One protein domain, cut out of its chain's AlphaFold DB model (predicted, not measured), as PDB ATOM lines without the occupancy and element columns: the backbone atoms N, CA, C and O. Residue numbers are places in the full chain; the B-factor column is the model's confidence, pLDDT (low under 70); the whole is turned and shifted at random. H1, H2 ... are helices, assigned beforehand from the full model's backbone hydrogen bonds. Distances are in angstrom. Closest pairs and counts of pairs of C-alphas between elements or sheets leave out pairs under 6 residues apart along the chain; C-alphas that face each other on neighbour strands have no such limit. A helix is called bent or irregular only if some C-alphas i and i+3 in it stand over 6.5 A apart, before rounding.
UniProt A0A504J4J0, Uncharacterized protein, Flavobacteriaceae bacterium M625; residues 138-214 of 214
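What this domain is: This is residues 138 to 214 of the 214 residues of an uncharacterized protein of Flavobacteriaceae bacterium M625 (UniProt A0A504J4J0). One long helix, H3, makes the longest axis, and H1 and H5 cross it and each other, the centres of the three making a triangle. H2 lies toward the beginning of H3 and short H4 near its end. The printed part has 77 residues with five named helices, H1 to H5 in order, and no named strand; the class is all helix. It is compact, with a radius of gyration of the C-alphas of 12.3 A and spans of 37 by 25 by 23 A.

Where its parts are: H3, residues 170 to 187, is 25.6 A long and begins at C-alpha 170 (111.032, 106.268, 133.212). H1 is residues 145 to 153, from C-alpha 145 (98.145, 100.824, 138.828). H5, residues 200 to 212, is 18.8 A long and ends at C-alpha 212 (105.703, 115.017, 128.334). H2 is residues 157 to 166 and only just irregular, C-alphas 163 and 166 being 6.8 A apart. H4 is residues 190 to 196.

How they stand to each other: The helix packing is mostly crossed. H3 touches H1, closest C-alphas Tyr 180 and Ala 145 at 7.3 A. H3 only just touches H5, with 3 pairs of C-alphas within 8 A, the closest being Val 174 and Ile 209 at 6.9 A; the tilt is steep, 59 degrees, opposite ways. H1 touches H5, closest C-alphas Ala 151 and Leu 202 at 5.0 A, at a steep tilt of 46 degrees. H2 only just touches H5, with 3 pairs of C-alphas within 8 A, the closest being Ile 158 and Leu 205 at 6.4 A, and only just touches H1, only at the corner. H4 is close to but not clearly touching H3, closest C-alphas Phe 193 and Glu 185 at 6.1 A; H2 and H4 are apart. Every O i to N i+4 pair is within hydrogen-bond range in H1, H3, H4 and H5; in H2, 5 of 6 are.

The domain as a whole: The two C-alphas farthest apart, His 166 and Thr 191, are 36.9 A apart. The printed part has no cut, and the four links between the helices are tight. pLDDT is under 70 at residues 165 to 169, 190 to 198 and 213 to 214.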
ATOM      1  N   PRO A 138     111.790  94.450 139.957       82.38
ATOM      2  CA  PRO A 138     111.990  94.175 138.538       82.38
ATOM      3  C   PRO A 138     110.806  94.656 137.683       82.38
ATOM      4  O   PRO A 138     109.658  94.574 138.105       82.38
ATOM      5  N   MET A 139     111.076  95.130 136.462       77.00
ATOM      6  CA  MET A 139     110.055  95.719 135.575       77.00
ATOM      7  C   MET A 139     108.889  94.763 135.254       77.00
ATOM      8  O   MET A 139     107.788  95.214 134.970       77.00
ATOM      9  N   ASP A 140     109.110  93.448 135.280       80.50
ATOM     10  CA  ASP A 140     108.075  92.423 135.082       80.50
ATOM     11  C   ASP A 140     107.187  92.188 136.318       80.50
ATOM     12  O   ASP A 140     106.194  91.469 136.227       80.50
ATOM     13  N   GLN A 141     107.532  92.798 137.452       78.19
ATOM     14  CA  GLN A 141     106.795  92.772 138.720       78.19
ATOM     15  C   GLN A 141     106.232  94.149 139.094       78.19
ATOM     16  O   GLN A 141     105.645  94.310 140.160       78.19
ATOM     17  N   TYR A 142     106.444  95.145 138.236       77.06
ATOM     18  CA  TYR A 142     105.946  96.496 138.422       77.06
ATOM     19  C   TYR A 142     104.449  96.553 138.092       77.06
ATOM     20  O   TYR A 142     104.047  96.185 136.986       77.06
ATOM     21  N   ASP A 143     103.635  97.037 139.032       81.00
ATOM     22  CA  ASP A 143     102.223  97.332 138.790       81.00
ATOM     23  C   ASP A 143     102.021  98.842 138.600       81.00
ATOM     24  O   ASP A 143     102.169  99.662 139.508       81.00
ATOM     25  N   GLU A 144     101.664  99.225 137.378       76.81
ATOM     26  CA  GLU A 144     101.477 100.627 136.997       76.81
ATOM     27  C   GLU A 144     100.238 101.245 137.636       76.81
ATOM     28  O   GLU A 144     100.111 102.476 137.692       76.81
ATOM     29  N   ALA A 145      99.327 100.398 138.114       82.00
ATOM     30  CA  ALA A 145      98.145 100.824 138.828       82.00
ATOM     31  C   ALA A 145      98.507 101.506 140.156       82.00
ATOM     32  O   ALA A 145      97.772 102.396 140.575       82.00
ATOM     33  N   GLU A 146      99.659 101.207 140.765       84.19
ATOM     34  CA  GLU A 146     100.023 101.760 142.077       84.19
ATOM     35  C   GLU A 146     100.260 103.273 142.040       84.19
ATOM     36  O   GLU A 146      99.744 104.015 142.880       84.19
ATOM     37  N   LEU A 147     100.927 103.788 140.999       86.00
ATOM     38  CA  LEU A 147     101.026 105.238 140.775       86.00
ATOM     39  C   LEU A 147      99.658 105.883 140.576       86.00
ATOM     40  O   LEU A 147      99.412 107.004 141.029       86.00
ATOM     41  N   PHE A 148      98.791 105.202 139.827       86.12
ATOM     42  CA  PHE A 148      97.456 105.699 139.550       86.12
ATOM     43  C   PHE A 148      96.640 105.765 140.842       86.12
ATOM     44  O   PHE A 148      96.006 106.788 141.098       86.12
ATOM     45  N   TYR A 149      96.697 104.729 141.676       86.56
ATOM     46  CA  TYR A 149      95.995 104.658 142.952       86.56
ATOM     47  C   TYR A 149      96.541 105.665 143.967       86.56
ATOM     48  O   TYR A 149      95.744 106.361 144.599       86.56
ATOM     49  N   ALA A 150      97.860 105.859 144.059       89.88
ATOM     50  CA  ALA A 150      98.452 106.906 144.897       89.88
ATOM     51  C   ALA A 150      97.961 108.308 144.484       89.88
ATOM     52  O   ALA A 150      97.467 109.087 145.307       89.88
ATOM     53  N   ALA A 151      98.003 108.615 143.182       89.69
ATOM     54  CA  ALA A 151      97.498 109.882 142.651       89.69
ATOM     55  C   ALA A 151      95.984 110.038 142.829       89.69
ATOM     56  O   ALA A 151      95.489 111.142 143.085       89.69
ATOM     57  N   GLN A 152      95.241 108.938 142.717       85.75
ATOM     58  CA  GLN A 152      93.815 108.903 142.988       85.75
ATOM     59  C   GLN A 152      93.534 109.239 144.451       85.75
ATOM     60  O   GLN A 152      92.700 110.107 144.693       85.75
ATOM     61  N   ALA A 153      94.255 108.636 145.400       87.69
ATOM     62  CA  ALA A 153      94.122 108.906 146.832       87.69
ATOM     63  C   ALA A 153      94.402 110.371 147.201       87.69
ATOM     64  O   ALA A 153      93.951 110.830 148.247       87.69
ATOM     65  N   GLY A 154      95.097 111.115 146.335       89.12
ATOM     66  CA  GLY A 154      95.372 112.544 146.482       89.12
ATOM     67  C   GLY A 154      96.856 112.872 146.621       89.12
ATOM     68  O   GLY A 154      97.204 114.052 146.591       89.12
ATOM     69  N   TYR A 155      97.724 111.863 146.708       92.81
ATOM     70  CA  TYR A 155      99.170 112.044 146.810       92.81
ATOM     71  C   TYR A 155      99.771 112.544 145.488       92.81
ATOM     72  O   TYR A 155      99.474 112.027 144.409       92.81
ATOM     73  N   ASN A 156     100.608 113.582 145.553       91.94
ATOM     74  CA  ASN A 156     101.212 114.182 144.367       91.94
ATOM     75  C   ASN A 156     102.385 113.340 143.861       91.94
ATOM     76  O   ASN A 156     103.508 113.504 144.317       91.94
ATOM     77  N   THR A 157     102.136 112.500 142.857       91.12
ATOM     78  CA  THR A 157     103.148 111.609 142.265       91.12
ATOM     79  C   THR A 157     104.119 112.302 141.304       91.12
ATOM     80  O   THR A 157     105.110 111.700 140.891       91.12
ATOM     81  N   ILE A 158     103.878 113.560 140.912       90.38
ATOM     82  CA  ILE A 158     104.715 114.249 139.911       90.38
ATOM     83  C   ILE A 158     106.163 114.456 140.393       90.38
ATOM     84  O   ILE A 158     107.070 114.201 139.599       90.38
ATOM     85  N   PRO A 159     106.434 114.935 141.627       89.88
ATOM     86  CA  PRO A 159     107.795 115.021 142.157       89.88
ATOM     87  C   PRO A 159     108.528 113.678 142.109       89.88
ATOM     88  O   PRO A 159     109.599 113.609 141.513       89.88
ATOM     89  N   PHE A 160     107.895 112.608 142.595       86.94
ATOM     90  CA  PHE A 160     108.432 111.247 142.548       86.94
ATOM     91  C   PHE A 160     108.801 110.818 141.115       86.94
ATOM     92  O   PHE A 160     109.931 110.423 140.826       86.94
ATOM     93  N   LEU A 161     107.885 111.012 140.159       86.12
ATOM     94  CA  LEU A 161     108.124 110.716 138.743       86.12
ATOM     95  C   LEU A 161     109.256 111.551 138.125       86.12
ATOM     96  O   LEU A 161     109.942 111.079 137.214       86.12
ATOM     97  N   LYS A 162     109.465 112.788 138.589       85.69
ATOM     98  CA  LYS A 162     110.574 113.645 138.145       85.69
ATOM     99  C   LYS A 162     111.914 113.187 138.705       85.69
ATOM    100  O   LYS A 162     112.901 113.272 137.982       85.69
ATOM    101  N   GLU A 163     111.959 112.698 139.937       83.00
ATOM    102  CA  GLU A 163     113.193 112.200 140.557       83.00
ATOM    103  C   GLU A 163     113.690 110.922 139.868       83.00
ATOM    104  O   GLU A 163     114.872 110.807 139.539       83.00
ATOM    105  N   ILE A 164     112.775 110.022 139.502       75.12
ATOM    106  CA  ILE A 164     113.095 108.771 138.788       75.12
ATOM    107  C   ILE A 164     113.432 109.020 137.302       75.12
ATOM    108  O   ILE A 164     113.958 108.153 136.605       75.12
ATOM    109  N   ARG A 165     113.188 110.229 136.774       56.31
ATOM    110  CA  ARG A 165     113.414 110.618 135.362       56.31
ATOM    111  C   ARG A 165     114.858 110.507 134.890       56.31
ATOM    112  O   ARG A 165     115.103 110.487 133.685       56.31
ATOM    113  N   HIS A 166     115.811 110.430 135.806       59.66
ATOM    114  CA  HIS A 166     117.215 110.265 135.451       59.66
ATOM    115  C   HIS A 166     117.576 108.833 135.011       59.66
ATOM    116  O   HIS A 166     118.699 108.619 134.558       59.66
ATOM    117  N   ASP A 167     116.624 107.892 135.052       65.19
ATOM    118  CA  ASP A 167     116.764 106.524 134.547       65.19
ATOM    119  C   ASP A 167     115.978 106.311 133.228       65.19
ATOM    120  O   ASP A 167     114.840 106.761 133.065       65.19
ATOM    121  N   ASN A 168     116.563 105.582 132.269       64.50
ATOM    122  CA  ASN A 168     115.932 105.212 130.993       64.50
ATOM    123  C   ASN A 168     114.613 104.433 131.179       64.50
ATOM    124  O   ASN A 168     113.762 104.449 130.284       64.50
ATOM    125  N   ASN A 169     114.421 103.806 132.340       68.56
ATOM    126  CA  ASN A 169     113.199 103.098 132.725       68.56
ATOM    127  C   ASN A 169     111.961 104.013 132.820       68.56
ATOM    128  O   ASN A 169     110.839 103.554 132.598       68.56
ATOM    129  N   ASN A 170     112.139 105.321 133.041       71.75
ATOM    130  CA  ASN A 170     111.032 106.268 133.212       71.75
ATOM    131  C   ASN A 170     110.117 106.357 131.975       71.75
ATOM    132  O   ASN A 170     108.896 106.346 132.099       71.75
ATOM    133  N   LYS A 171     110.684 106.357 130.760       77.81
ATOM    134  CA  LYS A 171     109.877 106.428 129.524       77.81
ATOM    135  C   LYS A 171     108.937 105.233 129.370       77.81
ATOM    136  O   LYS A 171     107.874 105.373 128.769       77.81
ATOM    137  N   ILE A 172     109.341 104.066 129.873       81.38
ATOM    138  CA  ILE A 172     108.526 102.848 129.853       81.38
ATOM    139  C   ILE A 172     107.395 102.988 130.870       81.38
ATOM    140  O   ILE A 172     106.237 102.854 130.486       81.38
ATOM    141  N   ILE A 173     107.717 103.375 132.108       81.00
ATOM    142  CA  ILE A 173     106.746 103.637 133.182       81.00
ATOM    143  C   ILE A 173     105.671 104.628 132.726       81.00
ATOM    144  O   ILE A 173     104.482 104.328 132.812       81.00
ATOM    145  N   VAL A 174     106.058 105.796 132.200       82.81
ATOM    146  CA  VAL A 174     105.084 106.821 131.792       82.81
ATOM    147  C   VAL A 174     104.237 106.334 130.613       82.81
ATOM    148  O   VAL A 174     103.031 106.570 130.583       82.81
ATOM    149  N   LYS A 175     104.825 105.584 129.672       84.56
ATOM    150  CA  LYS A 175     104.075 104.951 128.577       84.56
ATOM    151  C   LYS A 175     103.070 103.919 129.094       84.56
ATOM    152  O   LYS A 175     101.963 103.830 128.566       84.56
ATOM    153  N   HIS A 176     103.442 103.122 130.086       85.12
ATOM    154  CA  HIS A 176     102.552 102.123 130.663       85.12
ATOM    155  C   HIS A 176     101.421 102.787 131.457       85.12
ATOM    156  O   HIS A 176     100.256 102.470 131.233       85.12
ATOM    157  N   LEU A 177     101.733 103.812 132.252       84.81
ATOM    158  CA  LEU A 177     100.745 104.623 132.961       84.81
ATOM    159  C   LEU A 177      99.772 105.328 131.998       84.81
ATOM    160  O   LEU A 177      98.566 105.319 132.226       84.81
ATOM    161  N   MET A 178     100.271 105.870 130.878       84.31
ATOM    162  CA  MET A 178      99.448 106.375 129.765       84.31
ATOM    163  C   MET A 178      98.465 105.318 129.268       84.31
ATOM    164  O   MET A 178      97.267 105.580 129.159       84.31
ATOM    165  N   ASN A 179      98.964 104.120 128.954       85.81
ATOM    166  CA  ASN A 179      98.129 103.030 128.460       85.81
ATOM    167  C   ASN A 179      97.074 102.632 129.493       85.81
ATOM    168  O   ASN A 179      95.915 102.447 129.127       85.81
ATOM    169  N   TYR A 180      97.451 102.552 130.770       84.94
ATOM    170  CA  TYR A 180      96.532 102.255 131.861       84.94
ATOM    171  C   TYR A 180      95.423 103.309 131.957       84.94
ATOM    172  O   TYR A 180      94.245 102.956 131.953       84.94
ATOM    173  N   ILE A 181      95.765 104.603 131.942       83.69
ATOM    174  CA  ILE A 181      94.785 105.703 131.955       83.69
ATOM    175  C   ILE A 181      93.823 105.590 130.765       83.69
ATOM    176  O   ILE A 181      92.610 105.644 130.958       83.69
ATOM    177  N   LEU A 182      94.334 105.355 129.553       83.50
ATOM    178  CA  LEU A 182      93.512 105.197 128.347       83.50
ATOM    179  C   LEU A 182      92.581 103.977 128.419       83.50
ATOM    180  O   LEU A 182      91.443 104.025 127.946       83.50
ATOM    181  N   ILE A 183      93.041 102.872 129.012       83.88
ATOM    182  CA  ILE A 183      92.212 101.690 129.280       83.88
ATOM    183  C   ILE A 183      91.099 102.069 130.262       83.88
ATOM    184  O   ILE A 183      89.926 101.837 129.967       83.88
ATOM    185  N   GLN A 184      91.425 102.710 131.384       81.56
ATOM    186  CA  GLN A 184      90.427 103.141 132.366       81.56
ATOM    187  C   GLN A 184      89.388 104.094 131.748       81.56
ATOM    188  O   GLN A 184      88.193 103.918 131.988       81.56
ATOM    189  N   GLU A 185      89.808 105.036 130.896       78.44
ATOM    190  CA  GLU A 185      88.919 105.937 130.145       78.44
ATOM    191  C   GLU A 185      87.966 105.196 129.203       78.44
ATOM    192  O   GLU A 185      86.812 105.596 129.038       78.44
ATOM    193  N   LYS A 186      88.447 104.124 128.568       81.62
ATOM    194  CA  LYS A 186      87.674 103.336 127.603       81.62
ATOM    195  C   LYS A 186      86.658 102.412 128.273       81.62
ATOM    196  O   LYS A 186      85.576 102.217 127.722       81.62
ATOM    197  N   TYR A 187      87.026 101.792 129.395       76.50
ATOM    198  CA  TYR A 187      86.230 100.732 130.022       76.50
ATOM    199  C   TYR A 187      85.291 101.225 131.124       76.50
ATOM    200  O   TYR A 187      84.242 100.613 131.325       76.50
ATOM    201  N   LYS A 188      85.611 102.322 131.819       72.25
ATOM    202  CA  LYS A 188      84.683 102.926 132.785       72.25
ATOM    203  C   LYS A 188      83.663 103.780 132.037       72.25
ATOM    204  O   LYS A 188      83.993 104.438 131.050       72.25
ATOM    205  N   SER A 189      82.407 103.800 132.493       70.94
ATOM    206  CA  SER A 189      81.439 104.732 131.908       70.94
ATOM    207  C   SER A 189      81.980 106.159 132.043       70.94
ATOM    208  O   SER A 189      82.632 106.491 133.035       70.94
ATOM    209  N   LYS A 190      81.708 107.039 131.070       62.72
ATOM    210  CA  LYS A 190      82.197 108.432 131.103       62.72
ATOM    211  C   LYS A 190      81.885 109.115 132.444       62.72
ATOM    212  O   LYS A 190      82.689 109.895 132.947       62.72
ATOM    213  N   THR A 191      80.743 108.785 133.045       61.91
ATOM    214  CA  THR A 191      80.306 109.271 134.359       61.91
ATOM    215  C   THR A 191      81.143 108.707 135.511       61.91
ATOM    216  O   THR A 191      81.501 109.457 136.417       61.91
ATOM    217  N   GLU A 192      81.478 107.416 135.494       64.69
ATOM    218  CA  GLU A 192      82.348 106.795 136.499       64.69
ATOM    219  C   GLU A 192      83.775 107.303 136.376       64.69
ATOM    220  O   GLU A 192      84.318 107.775 137.369       64.69
ATOM    221  N   PHE A 193      84.348 107.326 135.171       65.25
ATOM    222  CA  PHE A 193      85.693 107.858 134.967       65.25
ATOM    223  C   PHE A 193      85.791 109.332 135.381       65.25
ATOM    224  O   PHE A 193      86.756 109.727 136.025       65.25
ATOM    225  N   THR A 194      84.774 110.153 135.093       61.47
ATOM    226  CA  THR A 194      84.758 111.569 135.514       61.47
ATOM    227  C   THR A 194      84.677 111.715 137.033       61.47
ATOM    228  O   THR A 194      85.321 112.600 137.584       61.47
ATOM    229  N   LYS A 195      83.920 110.859 137.735       66.50
ATOM    230  CA  LYS A 195      83.913 110.837 139.209       66.50
ATOM    231  C   LYS A 195      85.261 110.373 139.769       66.50
ATOM    232  O   LYS A 195      85.728 110.937 140.750       66.50
ATOM    233  N   TRP A 196      85.881 109.389 139.124       64.25
ATOM    234  CA  TRP A 196      87.161 108.789 139.506       64.25
ATOM    235  C   TRP A 196      88.361 109.718 139.301       64.25
ATOM    236  O   TRP A 196      89.211 109.829 140.174       64.25
ATOM    237  N   SER A 197      88.409 110.414 138.168       63.47
ATOM    238  CA  SER A 197      89.483 111.339 137.788       63.47
ATOM    239  C   SER A 197      89.306 112.743 138.365       63.47
ATOM    240  O   SER A 197      90.057 113.650 138.012       63.47
ATOM    241  N   ASN A 198      88.301 112.973 139.223       63.62
ATOM    242  CA  ASN A 198      87.989 114.327 139.673       63.62
ATOM    243  C   ASN A 198      88.893 114.845 140.796       63.62
ATOM    244  O   ASN A 198      88.799 116.037 141.103       63.62
ATOM    245  N   THR A 199      89.756 114.008 141.384       71.06
ATOM    246  CA  THR A 199      90.722 114.495 142.372       71.06
ATOM    247  C   THR A 199      91.691 115.468 141.709       71.06
ATOM    248  O   THR A 199      92.097 115.300 140.552       71.06
ATOM    249  N   GLY A 200      92.029 116.548 142.420       80.31
ATOM    250  CA  GLY A 200      92.920 117.583 141.893       80.31
ATOM    251  C   GLY A 200      94.262 117.003 141.443       80.31
ATOM    252  O   GLY A 200      94.797 117.421 140.416       80.31
ATOM    253  N   THR A 201      94.751 115.999 142.166       85.62
ATOM    254  CA  THR A 201      96.053 115.377 141.948       85.62
ATOM    255  C   THR A 201      96.087 114.448 140.736       85.62
ATOM    256  O   THR A 201      96.960 114.601 139.884       85.62
ATOM    257  N   LEU A 202      95.092 113.570 140.558       84.44
ATOM    258  CA  LEU A 202      95.034 112.690 139.383       84.44
ATOM    259  C   LEU A 202      94.895 113.490 138.076       84.44
ATOM    260  O   LEU A 202      95.537 113.170 137.076       84.44
ATOM    261  N   LYS A 203      94.148 114.603 138.080       86.12
ATOM    262  CA  LYS A 203      94.109 115.520 136.922       86.12
ATOM    263  C   LYS A 203      95.461 116.137 136.605       86.12
ATOM    264  O   LYS A 203      95.781 116.323 135.432       86.12
ATOM    265  N   GLN A 204      96.213 116.529 137.632       89.12
ATOM    266  CA  GLN A 204      97.547 117.093 137.445       89.12
ATOM    267  C   GLN A 204      98.484 116.052 136.843       89.12
ATOM    268  O   GLN A 204      99.175 116.374 135.878       89.12
ATOM    269  N   LEU A 205      98.434 114.812 137.336       88.56
ATOM    270  CA  LEU A 205      99.191 113.695 136.780       88.56
ATOM    271  C   LEU A 205      98.852 113.471 135.300       88.56
ATOM    272  O   LEU A 205      99.747 113.516 134.465       88.56
ATOM    273  N   ILE A 206      97.568 113.327 134.951       87.25
ATOM    274  CA  ILE A 206      97.123 113.124 133.558       87.25
ATOM    275  C   ILE A 206      97.624 114.256 132.646       87.25
ATOM    276  O   ILE A 206      98.175 114.003 131.574       87.25
ATOM    277  N   ARG A 207      97.494 115.519 133.075       89.50
ATOM    278  CA  ARG A 207      98.000 116.674 132.311       89.50
ATOM    279  C   ARG A 207      99.515 116.644 132.147       89.50
ATOM    280  O   ARG A 207     100.001 116.931 131.058       89.50
ATOM    281  N   TRP A 208     100.245 116.331 133.216       89.62
ATOM    282  CA  TRP A 208     101.702 116.242 133.185       89.62
ATOM    283  C   TRP A 208     102.160 115.174 132.188       89.62
ATOM    284  O   TRP A 208     102.972 115.465 131.318       89.62
ATOM    285  N   ILE A 209     101.551 113.989 132.237       85.88
ATOM    286  CA  ILE A 209     101.829 112.891 131.310       85.88
ATOM    287  C   ILE A 209     101.583 113.314 129.851       85.88
ATOM    288  O   ILE A 209     102.438 113.087 128.995       85.88
ATOM    289  N   HIS A 210     100.444 113.955 129.552       85.00
ATOM    290  CA  HIS A 210     100.143 114.425 128.193       85.00
ATOM    291  C   HIS A 210     101.155 115.457 127.680       85.00
ATOM    292  O   HIS A 210     101.496 115.427 126.501       85.00
ATOM    293  N   HIS A 211     101.638 116.357 128.540       85.94
ATOM    294  CA  HIS A 211     102.640 117.356 128.162       85.94
ATOM    295  C   HIS A 211     104.023 116.763 127.878       85.94
ATOM    296  O   HIS A 211     104.766 117.338 127.092       85.94
ATOM    297  N   GLU A 212     104.384 115.645 128.505       77.38
ATOM    298  CA  GLU A 212     105.703 115.017 128.334       77.38
ATOM    299  C   GLU A 212     105.767 114.071 127.114       77.38
ATOM    300  O   GLU A 212     106.852 113.635 126.731       77.38
ATOM    301  N   HIS A 213     104.623 113.750 126.495       66.94
ATOM    302  CA  HIS A 213     104.500 112.777 125.397       66.94
ATOM    303  C   HIS A 213     103.947 113.348 124.075       66.94
ATOM    304  O   HIS A 213     103.669 112.576 123.151       66.94
ATOM    305  N   ILE A 214     103.825 114.675 123.970       54.44
ATOM    306  CA  ILE A 214     103.585 115.425 122.722       54.44
ATOM    307  C   ILE A 214     104.854 116.207 122.392       54.44
ATOM    308  O   ILE A 214     105.301 116.121 121.227       54.44
TER     309      ILE A 214